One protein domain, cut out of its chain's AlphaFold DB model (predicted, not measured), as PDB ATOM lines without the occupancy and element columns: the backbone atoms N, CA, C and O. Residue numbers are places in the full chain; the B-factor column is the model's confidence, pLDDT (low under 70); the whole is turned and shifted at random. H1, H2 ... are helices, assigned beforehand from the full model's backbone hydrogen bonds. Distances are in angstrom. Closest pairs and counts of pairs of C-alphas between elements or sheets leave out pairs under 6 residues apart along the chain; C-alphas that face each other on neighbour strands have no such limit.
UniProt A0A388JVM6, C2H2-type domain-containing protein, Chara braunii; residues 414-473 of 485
ATOM      1  N   SER A 414      14.683 -44.048  46.633       63.56
ATOM      2  CA  SER A 414      14.491 -43.382  45.336       63.56
ATOM      3  C   SER A 414      15.324 -42.102  45.193       63.56
ATOM      4  O   SER A 414      15.840 -41.813  44.115       63.56
ATOM      5  N   VAL A 415      15.531 -41.369  46.293       64.44
ATOM      6  CA  VAL A 415      16.423 -40.204  46.332       64.44
ATOM      7  C   VAL A 415      17.886 -40.635  46.215       64.44
ATOM      8  O   VAL A 415      18.620 -40.068  45.412       64.44
ATOM      9  N   ALA A 416      18.311 -41.665  46.952       65.62
ATOM     10  CA  ALA A 416      19.685 -42.167  46.887       65.62
ATOM     11  C   ALA A 416      20.039 -42.794  45.523       65.62
ATOM     12  O   ALA A 416      21.201 -42.782  45.122       65.62
ATOM     13  N   GLU A 417      19.055 -43.345  44.813       65.31
ATOM     14  CA  GLU A 417      19.228 -43.920  43.476       65.31
ATOM     15  C   GLU A 417      19.292 -42.837  42.391       65.31
ATOM     16  O   GLU A 417      20.129 -42.913  41.493       65.31
ATOM     17  N   ALA A 418      18.505 -41.766  42.530       59.44
ATOM     18  CA  ALA A 418      18.608 -40.592  41.669       59.44
ATOM     19  C   ALA A 418      19.957 -39.850  41.825       59.44
ATOM     20  O   ALA A 418      20.491 -39.357  40.831       59.44
ATOM     21  N   GLN A 419      20.549 -39.852  43.028       61.41
ATOM     22  CA  GLN A 419      21.786 -39.117  43.347       61.41
ATOM     23  C   GLN A 419      23.084 -39.684  42.747       61.41
ATOM     24  O   GLN A 419      24.136 -39.054  42.843       61.41
ATOM     25  N   LYS A 420      23.058 -40.880  42.144       54.16
ATOM     26  CA  LYS A 420      24.277 -41.557  41.651       54.16
ATOM     27  C   LYS A 420      24.588 -41.314  40.175       54.16
ATOM     28  O   LYS A 420      25.607 -41.801  39.689       54.16
ATOM     29  N   SER A 421      23.741 -40.590  39.441       54.38
ATOM     30  CA  SER A 421      23.974 -40.375  38.009       54.38
ATOM     31  C   SER A 421      24.900 -39.167  37.762       54.38
ATOM     32  O   SER A 421      24.682 -38.111  38.350       54.38
ATOM     33  N   PRO A 422      25.900 -39.246  36.860       54.12
ATOM     34  CA  PRO A 422      26.796 -38.125  36.531       54.12
ATOM     35  C   PRO A 422      26.085 -36.890  35.932       54.12
ATOM     36  O   PRO A 422      26.694 -35.834  35.786       54.12
ATOM     37  N   LEU A 423      24.781 -36.986  35.639       56.28
ATOM     38  CA  LEU A 423      23.916 -35.853  35.292       56.28
ATOM     39  C   LEU A 423      23.645 -34.910  36.483       56.28
ATOM     40  O   LEU A 423      23.311 -33.742  36.267       56.28
ATOM     41  N   ASP A 424      23.875 -35.364  37.720       56.66
ATOM     42  CA  ASP A 424      23.750 -34.530  38.922       56.66
ATOM     43  C   ASP A 424      24.858 -33.470  39.044       56.66
ATOM     44  O   ASP A 424      24.689 -32.502  39.789       56.66
ATOM     45  N   ALA A 425      25.934 -33.550  38.245       64.94
ATOM     46  CA  ALA A 425      26.958 -32.499  38.180       64.94
ATOM     47  C   ALA A 425      26.379 -31.136  37.746       64.94
ATOM     48  O   ALA A 425      26.870 -30.087  38.159       64.94
ATOM     49  N   HIS A 426      25.280 -31.145  36.983       76.50
ATOM     50  CA  HIS A 426      24.544 -29.938  36.591       76.50
ATOM     51  C   HIS A 426      23.314 -29.657  37.466       76.50
ATOM     52  O   HIS A 426      22.527 -28.767  37.144       76.50
ATOM     53  N   ARG A 427      23.131 -30.399  38.570       85.44
ATOM     54  CA  ARG A 427      21.934 -30.364  39.436       85.44
ATOM     55  C   ARG A 427      20.623 -30.603  38.673       85.44
ATOM     56  O   ARG A 427      19.560 -30.161  39.107       85.44
ATOM     57  N   LEU A 428      20.692 -31.275  37.523       94.25
ATOM     58  CA  LEU A 428      19.531 -31.575  36.696       94.25
ATOM     59  C   LEU A 428      19.080 -33.012  36.950       94.25
ATOM     60  O   LEU A 428      19.650 -33.955  36.408       94.25
ATOM     61  N   VAL A 429      18.013 -33.169  37.729       96.12
ATOM     62  CA  VAL A 429      17.441 -34.481  38.049       96.12
ATOM     63  C   VAL A 429      16.385 -34.839  37.002       96.12
ATOM     64  O   VAL A 429      15.499 -34.034  36.710       96.12
ATOM     65  N   LYS A 430      16.460 -36.034  36.407       96.88
ATOM     66  CA  LYS A 430      15.492 -36.507  35.401       96.88
ATOM     67  C   LYS A 430      14.364 -37.317  36.043       96.88
ATOM     68  O   LYS A 430      14.616 -38.189  36.869       96.88
ATOM     69  N   CYS A 431      13.125 -37.068  35.622       96.56
ATOM     70  CA  CYS A 431      12.010 -37.976  35.878       96.56
ATOM     71  C   CYS A 431      12.177 -39.219  35.002       96.56
ATOM     72  O   CYS A 431      12.275 -39.108  33.779       96.56
ATOM     73  N   LEU A 432      12.213 -40.401  35.613       95.31
ATOM     74  CA  LEU A 432      12.426 -41.662  34.904       95.31
ATOM     75  C   LEU A 432      11.179 -42.090  34.126       95.31
ATOM     76  O   LEU A 432      11.320 -42.745  33.095       95.31
ATOM     77  N   SER A 433       9.994 -41.662  34.569       93.44
ATOM     78  CA  SER A 433       8.709 -41.972  33.936       93.44
ATOM     79  C   SER A 433       8.498 -41.188  32.633       93.44
ATOM     80  O   SER A 433       8.236 -41.794  31.601       93.44
ATOM     81  N   CYS A 434       8.675 -39.858  32.634       94.69
ATOM     82  CA  CYS A 434       8.443 -39.019  31.441       94.69
ATOM     83  C   CYS A 434       9.708 -38.446  30.776       94.69
ATOM     84  O   CYS A 434       9.611 -37.743  29.774       94.69
ATOM     85  N   GLY A 435      10.897 -38.677  31.342       95.50
ATOM     86  CA  GLY A 435      12.177 -38.209  30.797       95.50
ATOM     87  C   GLY A 435      12.492 -36.721  31.000       95.50
ATOM     88  O   GLY A 435      13.578 -36.279  30.623       95.50
ATOM     89  N   LYS A 436      11.591 -35.929  31.599       97.06
ATOM     90  CA  LYS A 436      11.802 -34.486  31.815       97.06
ATOM     91  C   LYS A 436      12.920 -34.221  32.826       97.06
ATOM     92  O   LYS A 436      12.968 -34.845  33.883       97.06
ATOM     93  N   THR A 437      13.792 -33.265  32.518       97.31
ATOM     94  CA  THR A 437      14.850 -32.761  33.411       97.31
ATOM     95  C   THR A 437      14.336 -31.621  34.287       97.31
ATOM     96  O   THR A 437      13.712 -30.689  33.781       97.31
ATOM     97  N   PHE A 438      14.664 -31.640  35.574       97.06
ATOM     98  CA  PHE A 438      14.283 -30.631  36.563       97.06
ATOM     99  C   PHE A 438      15.517 -30.042  37.245       97.06
ATOM    100  O   PHE A 438      16.476 -30.756  37.495       97.06
ATOM    101  N   LYS A 439      15.476 -28.751  37.605       96.62
ATOM    102  CA  LYS A 439      16.588 -28.029  38.267       96.62
ATOM    103  C   LYS A 439      16.900 -28.497  39.698       96.62
ATOM    104  O   LYS A 439      17.836 -27.995  40.309       96.62
ATOM    105  N   GLY A 440      16.096 -29.397  40.259       96.81
ATOM    106  CA  GLY A 440      16.331 -29.952  41.584       96.81
ATOM    107  C   GLY A 440      15.253 -30.932  42.041       96.81
ATOM    108  O   GLY A 440      14.183 -31.053  41.430       96.81
ATOM    109  N   TYR A 441      15.535 -31.595  43.163       95.19
ATOM    110  CA  TYR A 441      14.678 -32.622  43.760       95.19
ATOM    111  C   TYR A 441      13.272 -32.116  44.107       95.19
ATOM    112  O   TYR A 441      12.307 -32.823  43.847       95.19
ATOM    113  N   GLY A 442      13.121 -30.877  44.592       96.88
ATOM    114  CA  GLY A 442      11.798 -30.321  44.919       96.88
ATOM    115  C   GLY A 442      10.882 -30.177  43.697       96.88
ATOM    116  O   GLY A 442       9.718 -30.570  43.729       96.88
ATOM    117  N   SER A 443      11.418 -29.687  42.572       97.12
ATOM    118  CA  SER A 443      10.660 -29.605  41.314       97.12
ATOM    119  C   SER A 443      10.332 -30.981  40.733       97.12
ATOM    120  O   SER A 443       9.233 -31.171  40.211       97.12
ATOM    121  N   LEU A 444      11.245 -31.949  40.870       96.88
ATOM    122  CA  LEU A 444      10.984 -33.334  40.491       96.88
ATOM    123  C   LEU A 444       9.873 -33.937  41.361       96.88
ATOM    124  O   LEU A 444       8.964 -34.556  40.828       96.88
ATOM    125  N   GLN A 445       9.891 -33.718  42.673       96.69
ATOM    126  CA  GLN A 445       8.887 -34.249  43.594       96.69
ATOM    127  C   GLN A 445       7.488 -33.696  43.296       96.69
ATOM    128  O   GLN A 445       6.544 -34.473  43.165       96.69
ATOM    129  N   ASN A 446       7.356 -32.383  43.080       97.56
ATOM    130  CA  ASN A 446       6.084 -31.781  42.663       97.56
ATOM    131  C   ASN A 446       5.596 -32.344  41.322       97.56
ATOM    132  O   ASN A 446       4.402 -32.578  41.126       97.56
ATOM    133  N   HIS A 447       6.517 -32.592  40.394       97.62
ATOM    134  CA  HIS A 447       6.191 -33.236  39.133       97.62
ATOM    135  C   HIS A 447       5.722 -34.688  39.327       97.62
ATOM    136  O   HIS A 447       4.712 -35.077  38.748       97.62
ATOM    137  N   LEU A 448       6.401 -35.467  40.169       96.56
ATOM    138  CA  LEU A 448       6.027 -36.847  40.464       96.56
ATOM    139  C   LEU A 448       4.651 -36.914  41.114       96.56
ATOM    140  O   LEU A 448       3.823 -37.691  40.660       96.56
ATOM    141  N   PHE A 449       4.364 -36.071  42.107       96.19
ATOM    142  CA  PHE A 449       3.045 -36.038  42.742       96.19
ATOM    143  C   PHE A 449       1.930 -35.609  41.787       96.19
ATOM    144  O   PHE A 449       0.837 -36.155  41.857       96.19
ATOM    145  N   SER A 450       2.190 -34.659  40.883       97.25
ATOM    146  CA  SER A 450       1.159 -34.143  39.971       97.25
ATOM    147  C   SER A 450       0.940 -34.982  38.710       97.25
ATOM    148  O   SER A 450      -0.118 -34.865  38.094       97.25
ATOM    149  N   LYS A 451       1.935 -35.767  38.273       96.94
ATOM    150  CA  LYS A 451       1.891 -36.503  36.994       96.94
ATOM    151  C   LYS A 451       2.078 -38.013  37.113       96.94
ATOM    152  O   LYS A 451       1.700 -38.714  36.184       96.94
ATOM    153  N   HIS A 452       2.665 -38.500  38.203       93.81
ATOM    154  CA  HIS A 452       3.058 -39.904  38.371       93.81
ATOM    155  C   HIS A 452       2.692 -40.456  39.765       93.81
ATOM    156  O   HIS A 452       3.343 -41.379  40.261       93.81
ATOM    157  N   ASP A 453       1.694 -39.859  40.426       94.06
ATOM    158  CA  ASP A 453       1.204 -40.201  41.774       94.06
ATOM    159  C   ASP A 453       2.301 -40.336  42.847       94.06
ATOM    160  O   ASP A 453       2.169 -41.093  43.806       94.06
ATOM    161  N   GLY A 454       3.417 -39.625  42.677       93.56
ATOM    162  CA  GLY A 454       4.553 -39.618  43.603       93.56
ATOM    163  C   GLY A 454       5.634 -40.671  43.337       93.56
ATOM    164  O   GLY A 454       6.614 -40.711  44.079       93.56
ATOM    165  N   TYR A 455       5.530 -41.491  42.286       92.25
ATOM    166  CA  TYR A 455       6.463 -42.602  42.053       92.25
ATOM    167  C   TYR A 455       7.424 -42.347  40.883       92.25
ATOM    168  O   TYR A 455       7.004 -42.160  39.744       92.25
ATOM    169  N   ASN A 456       8.733 -42.400  41.166       87.81
ATOM    170  CA  ASN A 456       9.828 -42.282  40.188       87.81
ATOM    171  C   ASN A 456      10.588 -43.602  40.022       87.81
ATOM    172  O   ASN A 456      11.814 -43.627  40.095       87.81
ATOM    173  N   SER A 457       9.882 -44.726  39.909       86.62
ATOM    174  CA  SER A 457      10.540 -46.022  39.768       86.62
ATOM    175  C   SER A 457      10.607 -46.438  38.304       86.62
ATOM    176  O   SER A 457       9.615 -46.388  37.572       86.62
ATOM    177  N   LEU A 458      11.776 -46.933  37.890       77.00
ATOM    178  CA  LEU A 458      11.916 -47.679  36.635       77.00
ATOM    179  C   LEU A 458      10.947 -48.860  36.592       77.00
ATOM    180  O   LEU A 458      10.430 -49.178  35.530       77.00
ATOM    181  N   SER A 459      10.636 -49.453  37.748       74.81
ATOM    182  CA  SER A 459       9.642 -50.517  37.877       74.81
ATOM    183  C   SER A 459       8.241 -50.076  37.457       74.81
ATOM    184  O   SER A 459       7.550 -50.859  36.816       74.81
ATOM    185  N   ARG A 460       7.818 -48.834  37.746       78.56
ATOM    186  CA  ARG A 460       6.524 -48.323  37.264       78.56
ATOM    187  C   ARG A 460       6.551 -48.087  35.759       78.56
ATOM    188  O   ARG A 460       5.606 -48.465  35.088       78.56
ATOM    189  N   ARG A 461       7.657 -47.573  35.215       76.38
ATOM    190  CA  ARG A 461       7.834 -47.469  33.759       76.38
ATOM    191  C   ARG A 461       7.843 -48.838  33.075       76.38
ATOM    192  O   ARG A 461       7.277 -48.972  32.001       76.38
ATOM    193  N   ALA A 462       8.452 -49.848  33.692       81.06
ATOM    194  CA  ALA A 462       8.427 -51.221  33.200       81.06
ATOM    195  C   ALA A 462       7.019 -51.826  33.292       81.06
ATOM    196  O   ALA A 462       6.603 -52.511  32.369       81.06
ATOM    197  N   ALA A 463       6.267 -51.535  34.357       82.62
ATOM    198  CA  ALA A 463       4.878 -51.969  34.503       82.62
ATOM    199  C   ALA A 463       3.941 -51.275  33.501       82.62
ATOM    200  O   ALA A 463       3.111 -51.941  32.896       82.62
ATOM    201  N   GLU A 464       4.097 -49.969  33.274       76.94
ATOM    202  CA  GLU A 464       3.352 -49.220  32.253       76.94
ATOM    203  C   GLU A 464       3.718 -49.694  30.841       76.94
ATOM    204  O   GLU A 464       2.833 -49.904  30.019       76.94
ATOM    205  N   ALA A 465       5.002 -49.943  30.566       83.31
ATOM    206  CA  ALA A 465       5.438 -50.527  29.300       83.31
ATOM    207  C   ALA A 465       4.884 -51.943  29.108       83.31
ATOM    208  O   ALA A 465       4.470 -52.281  28.006       83.31
ATOM    209  N   LYS A 466       4.827 -52.748  30.175       86.69
ATOM    210  CA  LYS A 466       4.231 -54.082  30.135       86.69
ATOM    211  C   LYS A 466       2.720 -54.020  29.920       86.69
ATOM    212  O   LYS A 466       2.223 -54.754  29.089       86.69
ATOM    213  N   LEU A 467       2.003 -53.091  30.557       84.12
ATOM    214  CA  LEU A 467       0.577 -52.854  30.287       84.12
ATOM    215  C   LEU A 467       0.325 -52.401  28.842       84.12
ATOM    216  O   LEU A 467      -0.676 -52.786  28.251       84.12
ATOM    217  N   LEU A 468       1.228 -51.603  28.268       81.06
ATOM    218  CA  LEU A 468       1.162 -51.206  26.859       81.06
ATOM    219  C   LEU A 468       1.513 -52.348  25.894       81.06
ATOM    220  O   LEU A 468       1.033 -52.333  24.768       81.06
ATOM    221  N   GLN A 469       2.329 -53.318  26.314       87.69
ATOM    222  CA  GLN A 469       2.623 -54.535  25.545       87.69
ATOM    223  C   GLN A 469       1.515 -55.590  25.671       87.69
ATOM    224  O   GLN A 469       1.222 -56.276  24.700       87.69
ATOM    225  N   ASP A 470       0.904 -55.695  26.852       82.88
ATOM    226  CA  ASP A 470      -0.166 -56.645  27.167       82.88
ATOM    227  C   ASP A 470      -1.542 -56.137  26.707       82.88
ATOM    228  O   ASP A 470      -2.502 -56.904  26.712       82.88
ATOM    229  N   LEU A 471      -1.660 -54.864  26.299       78.50
ATOM    230  CA  LEU A 471      -2.824 -54.363  25.572       78.50
ATOM    231  C   LEU A 471      -2.907 -55.148  24.255       78.50
ATOM    232  O   LEU A 471      -2.080 -54.924  23.366       78.50
ATOM    233  N   PRO A 472      -3.858 -56.093  24.125       70.12
ATOM    234  CA  PRO A 472      -3.893 -56.989  22.985       70.12
ATOM    235  C   PRO A 472      -4.031 -56.163  21.704       70.12
ATOM    236  O   PRO A 472      -4.758 -55.167  21.682       70.12
ATOM    237  N   GLU A 473      -3.382 -56.603  20.622       60.34
ATOM    238  CA  GLU A 473      -3.422 -56.010  19.268       60.34
ATOM    239  C   GLU A 473      -4.838 -55.752  18.704       60.34
ATOM    240  O   GLU A 473      -4.986 -55.226  17.601       60.34
TER     241      GLU A 473
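What this domain is: This is residues 414 to 473 of the 485 residues of the protein "C2H2-type domain-containing protein" of Chara braunii (UniProt A0A388JVM6). Look for a small body with an arm at one end: helix H3 and the short helices H1 and H2 are set round a loop, residues 427 to 440, that folds back on itself, and residues 465 to 473, with the far part of H4, stick out from it. The helices do not form a bundle. The printed part has 60 residues with four named helices, in the order H1, H2, H3, H4, and no named strand; the class is all helix. It is only just loose, close to compact, with a radius of gyration of the C-alphas of 12.8 A, and its outline is elongated, 42 by 23 by 17 A.

How they stand to each other: Begin with the longest helix by residues, H4, residues 458 to 470: it is apart from H3, residues 441 to 451. H4 is also apart from H1, residues 414 to 418, and from H2, residues 422 to 426. H1 and H3 are only just apart, closest 8.2 A, and so are H1 and H2, closest 8.4 A. H2 and H3 are apart; between them, residues 429 to 430 pair antiparallel with residues 437 to 438. In H1, H3 and H4 every O i to N i+4 pair is within hydrogen-bond range; in H2 it is 0 of 1, while 2 of 2 O i to N i+3 pairs are.

Where its parts are: Find C-alpha 458 at (11.916, -47.679, 36.635); from there H4 runs 17.8 A to C-alpha 470 at (-0.166, -56.645, 27.167). H3 runs 15.0 A from C-alpha 441 at (14.678, -32.622, 43.760). H1 measures 6.2 A and H2 8.5 A.

The domain as a whole: The C-alphas of Ala 425 and Glu 473 are the two farthest apart, 42.8 A. The body without residues 465 to 473 spans 29 by 19 by 17 A. The printed part has no cut. The link from H2 to H3 is long, 14 residues. Mean pLDDT of the printed part is 83.4; residues 414 to 425 and 473 are under 70.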